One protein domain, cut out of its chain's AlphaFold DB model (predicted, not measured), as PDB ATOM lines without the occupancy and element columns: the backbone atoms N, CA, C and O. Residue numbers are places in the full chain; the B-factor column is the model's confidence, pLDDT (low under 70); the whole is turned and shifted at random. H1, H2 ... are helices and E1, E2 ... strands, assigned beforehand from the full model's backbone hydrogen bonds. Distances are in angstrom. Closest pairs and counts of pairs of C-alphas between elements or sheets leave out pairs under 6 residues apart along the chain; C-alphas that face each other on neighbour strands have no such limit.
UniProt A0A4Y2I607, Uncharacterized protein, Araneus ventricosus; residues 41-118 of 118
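Overview. This is residues 41 to 118 of the 118 residues of an uncharacterized protein of Araneus ventricosus (UniProt A0A4Y2I607). This is a long, narrow rod, with the helices H1 and H2 toward one end and a two-stranded hairpin, E1 and E2, toward the other; the hairpin's long connecting loop, residues 97 to 111, reaches the end of the rod beyond the strands. Ahead of H1 an unnamed stretch, residues 41 to 54, folds back on itself, and after H2 residues 77 to 90 run back along the rod to E1. The printed part has 78 residues with two named helices followed by two named strands, in the order H1, H2, E1, E2, and the sheet has the order E1 - E2, antiparallel. The class is mixed, helices and strands, though under half of the residues are in named elements. The whole is extended, with a radius of gyration of the C-alphas of 18.4 A and spans of 55 by 22 by 18 A.

Arrangement. Start at Pro 41 and go along the printed part; in its first stretch, residues 45 to 46 pair with residues 51 to 52, antiparallel, a pairing too short to be named. Next look at H1, residues 55 to 67, and H2, residues 70 to 76, which a tight link of 2 residues joins. They are close but not clearly touching, with 2 pairs of C-alphas within 8 A; their closest C-alphas, those of Cys 67 and Thr 73, are 6.1 A apart. Their lines stand about perpendicular, at 86 degrees. In both H1 and H2 every O i to N i+4 pair is within hydrogen-bond range. Go on to E1, residues 91 to 96, and E2, residues 112 to 117, which are antiparallel neighbours and form a hairpin, with 155 degrees between their directions. The C-alphas of Cys 92 and Glu 116 face each other at 4.3 A. Look there for N 91 and O 117 within hydrogen-bond range at 2.9 A, and for N 113 and O 95 at 3.0 A. H1 is apart from both E1 and E2, and H2 is apart from E2.

Along the chain. Find C-alpha 41 at (187.536, 213.377, 237.402), where the printed part begins. H1 starts at C-alpha 55, at (179.042, 218.576, 241.641), and from there runs through residues 55 to 67, 18.3 A from first to last C-alpha. H2, residues 70 to 76, measures 10.0 A in the same way. E1, residues 91 to 96, begins at C-alpha 91, at (168.247, 213.878, 237.516), and is 17.3 A long. E2, residues 112 to 117, is 16.4 A long and ends at C-alpha 117, at (172.762, 211.709, 235.723).

Size, cuts and confidence. The two C-alphas farthest apart are those of Arg 77 and Glu 107, at 55.1 A, while the first and last printed C-alphas, those of Pro 41 and Val 118, are 13.8 A apart. Look at residues 68 to 75, of which 70 to 75 belong to H2: this stretch stands free. The body without it has 70 residues and spans 54 by 22 by 15 A. The link from H2 to E1, with 14 residues, and the link from E1 to E2, with 15, are long. The printed part has no cut from residue 41 to residue 118, the chain's last residue. In the B-factor column the mean pLDDT of the printed part is 83.0; this predicted model has low confidence, under 70, at residues 77 to 81, 107 to 112 and 116 to 118. The mean for H1 is 93 and for E2 it is 69.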
ATOM      1  N   PRO A  41     187.395 212.212 236.550       93.62
ATOM      2  CA  PRO A  41     187.536 213.377 237.402       93.62
ATOM      3  C   PRO A  41     188.324 213.027 238.672       93.62
ATOM      4  O   PRO A  41     188.427 211.868 239.079       93.62
ATOM      5  N   HIS A  42     188.886 214.053 239.302       90.44
ATOM      6  CA  HIS A  42     189.604 213.904 240.565       90.44
ATOM      7  C   HIS A  42     188.621 213.812 241.743       90.44
ATOM      8  O   HIS A  42     187.439 214.119 241.601       90.44
ATOM      9  N   SER A  43     189.120 213.411 242.915       91.38
ATOM     10  CA  SER A  43     188.377 213.482 244.186       91.38
ATOM     11  C   SER A  43     187.077 212.664 244.242       91.38
ATOM     12  O   SER A  43     186.117 213.067 244.893       91.38
ATOM     13  N   ILE A  44     187.048 211.505 243.578       94.62
ATOM     14  CA  ILE A  44     185.965 210.525 243.727       94.62
ATOM     15  C   ILE A  44     186.136 209.813 245.075       94.62
ATOM     16  O   ILE A  44     187.202 209.256 245.350       94.62
ATOM     17  N   SER A  45     185.084 209.805 245.886       95.00
ATOM     18  CA  SER A  45     185.010 209.021 247.118       95.00
ATOM     19  C   SER A  45     184.254 207.729 246.830       95.00
ATOM     20  O   SER A  45     183.177 207.755 246.239       95.00
ATOM     21  N   VAL A  46     184.836 206.588 247.197       93.88
ATOM     22  CA  VAL A  46     184.229 205.266 246.995       93.88
ATOM     23  C   VAL A  46     184.272 204.507 248.311       93.88
ATOM     24  O   VAL A  46     185.342 204.314 248.889       93.88
ATOM     25  N   THR A  47     183.107 204.057 248.762       91.50
ATOM     26  CA  THR A  47     182.935 203.169 249.912       91.50
ATOM     27  C   THR A  47     182.428 201.804 249.445       91.50
ATOM     28  O   THR A  47     182.265 201.559 248.250       91.50
ATOM     29  N   GLU A  48     182.176 200.879 250.375       88.50
ATOM     30  CA  GLU A  48     181.619 199.566 250.025       88.50
ATOM     31  C   GLU A  48     180.208 199.659 249.413       88.50
ATOM     32  O   GLU A  48     179.805 198.765 248.672       88.50
ATOM     33  N   THR A  49     179.464 200.725 249.723       87.94
ATOM     34  CA  THR A  49     178.030 200.858 249.418       87.94
ATOM     35  C   THR A  49     177.677 202.093 248.595       87.94
ATOM     36  O   THR A  49     176.547 202.199 248.127       87.94
ATOM     37  N   SER A  50     178.613 203.022 248.392       89.31
ATOM     38  CA  SER A  50     178.356 204.268 247.670       89.31
ATOM     39  C   SER A  50     179.585 204.751 246.912       89.31
ATOM     40  O   SER A  50     180.721 204.429 247.262       89.31
ATOM     41  N   ALA A  51     179.350 205.550 245.879       91.94
ATOM     42  CA  ALA A  51     180.378 206.334 245.222       91.94
ATOM     43  C   ALA A  51     179.824 207.738 244.998       91.94
ATOM     44  O   ALA A  51     178.706 207.884 244.509       91.94
ATOM     45  N   GLU A  52     180.596 208.755 245.358       94.12
ATOM     46  CA  GLU A  52     180.169 210.149 245.285       94.12
ATOM     47  C   GLU A  52     181.279 211.044 244.729       94.12
ATOM     48  O   GLU A  52     182.478 210.754 244.820       94.12
ATOM     49  N   ILE A  53     180.854 212.158 244.139       95.38
ATOM     50  CA  ILE A  53     181.726 213.221 243.662       95.38
ATOM     51  C   ILE A  53     181.044 214.566 243.901       95.38
ATOM     52  O   ILE A  53     179.830 214.695 243.778       95.38
ATOM     53  N   THR A  54     181.822 215.598 244.213       94.75
ATOM     54  CA  THR A  54     181.274 216.954 244.311       94.75
ATOM     55  C   THR A  54     180.788 217.429 242.941       94.75
ATOM     56  O   THR A  54     181.547 217.338 241.968       94.75
ATOM     57  N   LEU A  55     179.601 218.035 242.883       92.75
ATOM     58  CA  LEU A  55     179.042 218.576 241.641       92.75
ATOM     59  C   LEU A  55     180.008 219.543 240.937       92.75
ATOM     60  O   LEU A  55     180.198 219.435 239.731       92.75
ATOM     61  N   GLN A  56     180.681 220.426 241.685       93.56
ATOM     62  CA  GLN A  56     181.643 221.378 241.115       93.56
ATOM     63  C   GLN A  56     182.766 220.671 240.345       93.56
ATOM     64  O   GLN A  56     183.016 220.991 239.188       93.56
ATOM     65  N   THR A  57     183.387 219.649 240.944       94.44
ATOM     66  CA  THR A  57     184.455 218.880 240.283       94.44
ATOM     67  C   THR A  57     183.956 218.187 239.013       94.44
ATOM     68  O   THR A  57     184.683 218.125 238.020       94.44
ATOM     69  N   LEU A  58     182.718 217.683 239.016       94.38
ATOM     70  CA  LEU A  58     182.117 217.052 237.842       94.38
ATOM     71  C   LEU A  58     181.853 218.068 236.720       94.38
ATOM     72  O   LEU A  58     182.186 217.801 235.562       94.38
ATOM     73  N   VAL A  59     181.307 219.238 237.062       93.75
ATOM     74  CA  VAL A  59     181.048 220.348 236.134       93.75
ATOM     75  C   VAL A  59     182.355 220.859 235.526       93.75
ATOM     76  O   VAL A  59     182.471 220.916 234.301       93.75
ATOM     77  N   ASP A  60     183.362 221.145 236.353       93.19
ATOM     78  CA  ASP A  60     184.667 221.655 235.918       93.19
ATOM     79  C   ASP A  60     185.377 220.659 234.998       93.19
ATOM     80  O   ASP A  60     185.893 221.023 233.937       93.19
ATOM     81  N   HIS A  61     185.371 219.376 235.372       94.38
ATOM     82  CA  HIS A  61     185.966 218.325 234.558       94.38
ATOM     83  C   HIS A  61     185.241 218.182 233.212       94.38
ATOM     84  O   HIS A  61     185.890 218.090 232.169       94.38
ATOM     85  N   THR A  62     183.906 218.214 233.207       93.88
ATOM     86  CA  THR A  62     183.100 218.127 231.979       93.88
ATOM     87  C   THR A  62     183.346 219.325 231.062       93.88
ATOM     88  O   THR A  62     183.638 219.140 229.879       93.88
ATOM     89  N   ALA A  63     183.314 220.546 231.603       91.50
ATOM     90  CA  ALA A  63     183.590 221.770 230.855       91.50
ATOM     91  C   ALA A  63     185.011 221.769 230.269       91.50
ATOM     92  O   ALA A  63     185.194 222.045 229.082       91.50
ATOM     93  N   SER A  64     186.008 221.372 231.067       90.62
ATOM     94  CA  SER A  64     187.393 221.217 230.614       90.62
ATOM     95  C   SER A  64     187.490 220.232 229.449       90.62
ATOM     96  O   SER A  64     188.061 220.556 228.408       90.62
ATOM     97  N   ARG A  65     186.870 219.051 229.560       92.31
ATOM     98  CA  ARG A  65     186.870 218.033 228.498       92.31
ATOM     99  C   ARG A  65     186.219 218.529 227.209       92.31
ATOM    100  O   ARG A  65     186.761 218.254 226.142       92.31
ATOM    101  N   ILE A  66     185.114 219.273 227.292       91.25
ATOM    102  CA  ILE A  66     184.458 219.890 226.127       91.25
ATOM    103  C   ILE A  66     185.394 220.898 225.447       91.25
ATOM    104  O   ILE A  66     185.524 220.879 224.225       91.25
ATOM    105  N   CYS A  67     186.102 221.721 226.223       86.50
ATOM    106  CA  CYS A  67     187.051 222.710 225.697       86.50
ATOM    107  C   CYS A  67     188.297 222.089 225.038       86.50
ATOM    108  O   CYS A  67     188.986 222.773 224.289       86.50
ATOM    109  N   HIS A  68     188.597 220.815 225.301       86.38
ATOM    110  CA  HIS A  68     189.697 220.088 224.653       86.38
ATOM    111  C   HIS A  68     189.283 219.399 223.342       86.38
ATOM    112  O   HIS A  68     190.126 218.802 222.675       86.38
ATOM    113  N   ILE A  69     188.005 219.449 222.958       89.00
ATOM    114  CA  ILE A  69     187.551 218.918 221.672       89.00
ATOM    115  C   ILE A  69     187.970 219.906 220.580       89.00
ATOM    116  O   ILE A  69     187.464 221.024 220.549       89.00
ATOM    117  N   GLU A  70     188.833 219.482 219.651       84.38
ATOM    118  CA  GLU A  70     189.368 220.336 218.570       84.38
ATOM    119  C   GLU A  70     188.269 221.121 217.841       84.38
ATOM    120  O   GLU A  70     188.353 222.339 217.706       84.38
ATOM    121  N   PHE A  71     187.176 220.445 217.479       82.19
ATOM    122  CA  PHE A  71     186.016 221.068 216.841       82.19
ATOM    123  C   PHE A  71     185.407 222.222 217.656       82.19
ATOM    124  O   PHE A  71     184.982 223.230 217.090       82.19
ATOM    125  N   VAL A  72     185.340 222.077 218.981       81.88
ATOM    126  CA  VAL A  72     184.804 223.102 219.885       81.88
ATOM    127  C   VAL A  72     185.765 224.283 219.946       81.88
ATOM    128  O   VAL A  72     185.333 225.425 219.794       81.88
ATOM    129  N   THR A  73     187.062 224.016 220.085       76.62
ATOM    130  CA  THR A  73     188.113 225.042 220.119       76.62
ATOM    131  C   THR A  73     188.146 225.864 218.830       76.62
ATOM    132  O   THR A  73     188.208 227.095 218.884       76.62
ATOM    133  N   GLU A  74     188.032 225.203 217.676       79.88
ATOM    134  CA  GLU A  74     188.000 225.844 216.359       79.88
ATOM    135  C   GLU A  74     186.734 226.681 216.148       79.88
ATOM    136  O   GLU A  74     186.817 227.834 215.712       79.88
ATOM    137  N   LYS A  75     185.552 226.134 216.471       78.06
ATOM    138  CA  LYS A  75     184.276 226.831 216.250       78.06
ATOM    139  C   LYS A  75     184.033 227.977 217.216       78.06
ATOM    140  O   LYS A  75     183.545 229.021 216.791       78.06
ATOM    141  N   LEU A  76     184.337 227.783 218.495       74.00
ATOM    142  CA  LEU A  76     184.122 228.812 219.509       74.00
ATOM    143  C   LEU A  76     185.206 229.890 219.478       74.00
ATOM    144  O   LEU A  76     185.041 230.899 220.156       74.00
ATOM    145  N   ARG A  77     186.283 229.697 218.690       69.81
ATOM    146  CA  ARG A  77     187.464 230.573 218.657       69.81
ATOM    147  C   ARG A  77     187.833 230.981 220.075       69.81
ATOM    148  O   ARG A  77     187.832 232.177 220.365       69.81
ATOM    149  N   LEU A  78     188.049 229.987 220.945       66.25
ATOM    150  CA  LEU A  78     188.333 230.173 222.370       66.25
ATOM    151  C   LEU A  78     189.571 231.076 222.526       66.25
ATOM    152  O   LEU A  78     190.704 230.615 222.617       66.25
ATOM    153  N   SER A  79     189.354 232.385 222.463       66.94
ATOM    154  CA  SER A  79     190.348 233.412 222.725       66.94
ATOM    155  C   SER A  79     190.411 233.598 224.232       66.94
ATOM    156  O   SER A  79     189.451 233.310 224.945       66.94
ATOM    157  N   THR A  80     191.542 234.070 224.739       61.41
ATOM    158  CA  THR A  80     191.880 234.014 226.166       61.41
ATOM    159  C   THR A  80     191.002 234.865 227.102       61.41
ATOM    160  O   THR A  80     191.357 234.990 228.265       61.41
ATOM    161  N   ASN A  81     189.864 235.424 226.660       61.88
ATOM    162  CA  ASN A  81     189.018 236.327 227.460       61.88
ATOM    163  C   ASN A  81     187.498 236.241 227.189       61.88
ATOM    164  O   ASN A  81     186.765 237.178 227.503       61.88
ATOM    165  N   THR A  82     186.989 235.156 226.603       71.44
ATOM    166  CA  THR A  82     185.536 234.976 226.411       71.44
ATOM    167  C   THR A  82     184.919 234.182 227.559       71.44
ATOM    168  O   THR A  82     185.316 233.045 227.806       71.44
ATOM    169  N   ALA A  83     183.936 234.772 228.244       83.31
ATOM    170  CA  ALA A  83     183.100 234.060 229.205       83.31
ATOM    171  C   ALA A  83     182.063 233.202 228.464       83.31
ATOM    172  O   ALA A  83     181.446 233.666 227.505       83.31
ATOM    173  N   PHE A  84     181.865 231.969 228.929       83.31
ATOM    174  CA  PHE A  84     180.852 231.053 228.414       83.31
ATOM    175  C   PHE A  84     179.892 230.671 229.531       83.31
ATOM    176  O   PHE A  84     180.305 230.447 230.667       83.31
ATOM    177  N   GLU A  85     178.616 230.570 229.185       88.69
ATOM    178  CA  GLU A  85     177.590 230.026 230.062       88.69
ATOM    179  C   GLU A  85     177.335 228.570 229.671       88.69
ATOM    180  O   GLU A  85     177.112 228.261 228.498       88.69
ATOM    181  N   VAL A  86     177.388 227.669 230.652       87.75
ATOM    182  CA  VAL A  86     177.088 226.251 230.449       87.75
ATOM    183  C   VAL A  86     175.782 225.931 231.156       87.75
ATOM    184  O   VAL A  86     175.702 225.971 232.382       87.75
ATOM    185  N   ILE A  87     174.759 225.602 230.373       92.81
ATOM    186  CA  ILE A  87     173.452 225.183 230.881       92.81
ATOM    187  C   ILE A  87     173.436 223.656 230.920       92.81
ATOM    188  O   ILE A  87     173.568 223.005 229.884       92.81
ATOM    189  N   MET A  88     173.281 223.089 232.117       92.69
ATOM    190  CA  MET A  88     173.248 221.641 232.348       92.69
ATOM    191  C   MET A  88     171.875 221.202 232.859       92.69
ATOM    192  O   MET A  88     171.149 221.977 233.484       92.69
ATOM    193  N   LYS A  89     171.525 219.943 232.598       94.06
ATOM    194  CA  LYS A  89     170.382 219.259 233.208       94.06
ATOM    195  C   LYS A  89     170.925 218.290 234.264       94.06
ATOM    196  O   LYS A  89     172.109 218.003 234.267       94.06
ATOM    197  N   TRP A  90     170.083 217.831 235.181       93.88
ATOM    198  CA  TRP A  90     170.414 216.697 236.042       93.88
ATOM    199  C   TRP A  90     169.146 215.932 236.446       93.88
ATOM    200  O   TRP A  90     168.028 216.428 236.253       93.88
ATOM    201  N   GLY A  91     169.314 214.722 236.975       91.62
ATOM    202  CA  GLY A  91     168.247 213.878 237.516       91.62
ATOM    203  C   GLY A  91     168.797 212.678 238.293       91.62
ATOM    204  O   GLY A  91     169.999 212.424 238.267       91.62
ATOM    205  N   CYS A  92     167.926 211.945 238.985       89.69
ATOM    206  CA  CYS A  92     168.284 210.747 239.747       89.69
ATOM    207  C   CYS A  92     167.170 209.708 239.626       89.69
ATOM    208  O   CYS A  92     166.003 210.057 239.808       89.69
ATOM    209  N   ASP A  93     167.542 208.459 239.342       88.88
ATOM    210  CA  ASP A  93     166.610 207.342 239.176       88.88
ATOM    211  C   ASP A  93     167.003 206.135 240.050       88.88
ATOM    212  O   ASP A  93     168.181 205.889 240.336       88.88
ATOM    213  N   GLU A  94     165.992 205.356 240.446       88.38
ATOM    214  CA  GLU A  94     166.129 204.094 241.181       88.38
ATOM    215  C   GLU A  94     166.099 202.883 240.244       88.38
ATOM    216  O   GLU A  94     165.270 202.806 239.335       88.38
ATOM    217  N   TYR A  95     166.933 201.878 240.525       82.25
ATOM    218  CA  TYR A  95     166.861 200.584 239.846       82.25
ATOM    219  C   TYR A  95     167.259 199.408 240.750       82.25
ATOM    220  O   TYR A  95     168.064 199.533 241.678       82.25
ATOM    221  N   GLU A  96     166.687 198.232 240.478       87.06
ATOM    222  CA  GLU A  96     167.043 196.988 241.168       87.06
ATOM    223  C   GLU A  96     168.305 196.354 240.571       87.06
ATOM    224  O   GLU A  96     168.554 196.422 239.362       87.06
ATOM    225  N   GLN A  97     169.116 195.724 241.425       80.88
ATOM    226  CA  GLN A  97     170.380 195.101 241.037       80.88
ATOM    227  C   GLN A  97     170.525 193.657 241.511       80.88
ATOM    228  O   GLN A  97     169.971 193.230 242.526       80.88
ATOM    229  N   ASN A  98     171.345 192.902 240.771       84.38
ATOM    230  CA  ASN A  98     171.742 191.554 241.157       84.38
ATOM    231  C   ASN A  98     172.537 191.586 242.467       84.38
ATOM    232  O   ASN A  98     173.489 192.350 242.617       84.38
ATOM    233  N   ARG A  99     172.186 190.702 243.405       81.94
ATOM    234  CA  ARG A  99     172.870 190.606 244.701       81.94
ATOM    235  C   ARG A  99     174.164 189.810 244.570       81.94
ATOM    236  O   ARG A  99     174.154 188.663 244.124       81.94
ATOM    237  N   TYR A 100     175.265 190.398 245.022       82.75
ATOM    238  CA  TYR A 100     176.547 189.710 245.135       82.75
ATOM    239  C   TYR A 100     176.729 189.138 246.548       82.75
ATOM    240  O   TYR A 100     176.292 189.738 247.529       82.75
ATOM    241  N   LYS A 101     177.386 187.978 246.676       84.50
ATOM    242  CA  LYS A 101     177.705 187.359 247.979       84.50
ATOM    243  C   LYS A 101     178.948 188.007 248.612       84.50
ATOM    244  O   LYS A 101     179.892 187.311 248.975       84.50
ATOM    245  N   GLN A 102     178.969 189.337 248.690       82.38
ATOM    246  CA  GLN A 102     180.019 190.079 249.387       82.38
ATOM    247  C   GLN A 102     179.722 190.117 250.880       82.38
ATOM    248  O   GLN A 102     178.569 190.272 251.278       82.38
ATOM    249  N   LYS A 103     180.765 190.021 251.704       82.62
ATOM    250  CA  LYS A 103     180.668 190.407 253.108       82.62
ATOM    251  C   LYS A 103     180.901 191.910 253.195       82.62
ATOM    252  O   LYS A 103     181.886 192.389 252.640       82.62
ATOM    253  N   PHE A 104     180.011 192.606 253.883       80.94
ATOM    254  CA  PHE A 104     180.115 194.035 254.132       80.94
ATOM    255  C   PHE A 104     180.363 194.299 255.612       80.94
ATOM    256  O   PHE A 104     180.121 193.429 256.454       80.94
ATOM    257  N   SER A 105     180.867 195.491 255.901       80.62
ATOM    258  CA  SER A 105     181.049 195.984 257.265       80.62
ATOM    259  C   SER A 105     179.717 196.236 257.991       80.62
ATOM    260  O   SER A 105     179.625 195.929 259.179       80.62
ATOM    261  N   ASP A 106     178.680 196.678 257.272       73.75
ATOM    262  CA  ASP A 106     177.329 196.926 257.798       73.75
ATOM    263  C   ASP A 106     176.318 195.828 257.406       73.75
ATOM    264  O   ASP A 106     176.302 195.340 256.276       73.75
ATOM    265  N   GLU A 107     175.417 195.460 258.328       64.12
ATOM    266  CA  GLU A 107     174.405 194.407 258.106       64.12
ATOM    267  C   GLU A 107     173.139 194.898 257.363       64.12
ATOM    268  O   GLU A 107     172.388 194.088 256.814       64.12
ATOM    269  N   ASN A 108     172.908 196.215 257.285       64.81
ATOM    270  CA  ASN A 108     171.709 196.818 256.682       64.81
ATOM    271  C   ASN A 108     171.954 197.289 255.241       64.81
ATOM    272  O   ASN A 108     172.027 198.487 254.974       64.81
ATOM    273  N   ILE A 109     172.072 196.351 254.299       63.62
ATOM    274  CA  ILE A 109     172.368 196.681 252.896       63.62
ATOM    275  C   ILE A 109     171.195 196.347 251.980       63.62
ATOM    276  O   ILE A 109     170.690 195.223 251.942       63.62
ATOM    277  N   SER A 110     170.789 197.360 251.217       64.38
ATOM    278  CA  SER A 110     169.740 197.293 250.204       64.38
ATOM    279  C   SER A 110     170.279 196.758 248.873       64.38
ATOM    280  O   SER A 110     171.428 196.994 248.516       64.38
ATOM    281  N   ALA A 111     169.427 196.066 248.111       64.88
ATOM    282  CA  ALA A 111     169.710 195.668 246.727       64.88
ATOM    283  C   ALA A 111     169.299 196.741 245.694       64.88
ATOM    284  O   ALA A 111     169.337 196.487 244.488       64.88
ATOM    285  N   LYS A 112     168.870 197.920 246.161       68.75
ATOM    286  CA  LYS A 112     168.547 199.069 245.313       68.75
ATOM    287  C   LYS A 112     169.784 199.925 245.083       68.75
ATOM    288  O   LYS A 112     170.506 200.220 246.034       68.75
ATOM    289  N   ALA A 113     169.973 200.357 243.844       72.38
ATOM    290  CA  ALA A 113     170.971 201.347 243.479       72.38
ATOM    291  C   ALA A 113     170.282 202.644 243.040       72.38
ATOM    292  O   ALA A 113     169.226 202.618 242.403       72.38
ATOM    293  N   PHE A 114     170.906 203.763 243.392       76.12
ATOM    294  CA  PHE A 114     170.540 205.100 242.941       76.12
ATOM    295  C   PHE A 114     171.663 205.610 242.044       76.12
ATOM    296  O   PHE A 114     172.836 205.450 242.387       76.12
ATOM    297  N   SER A 115     171.317 206.203 240.904       70.69
ATOM    298  CA  SER A 115     172.294 206.827 240.009       70.69
ATOM    299  C   SER A 115     171.844 208.231 239.652       70.69
ATOM    300  O   SER A 115     170.740 208.422 239.140       70.69
ATOM    301  N   GLU A 116     172.729 209.199 239.875       65.06
ATOM    302  CA  GLU A 116     172.574 210.558 239.367       65.06
ATOM    303  C   GLU A 116     173.099 210.647 237.931       65.06
ATOM    304  O   GLU A 116     174.140 210.078 237.590       65.06
ATOM    305  N   PHE A 117     172.372 211.374 237.087       61.94
ATOM    306  CA  PHE A 117     172.762 211.709 235.723       61.94
ATOM    307  C   PHE A 117     172.854 213.230 235.606       61.94
ATOM    308  O   PHE A 117     171.938 213.933 236.035       61.94
ATOM    309  N   VAL A 118     173.942 213.722 235.014       53.47
ATOM    310  CA  VAL A 118     174.110 215.119 234.578       53.47
ATOM    311  C   VAL A 118     173.937 215.170 233.066       53.47
ATOM    312  O   VAL A 118     174.592 214.343 232.394       53.47
TER     313      VAL A 118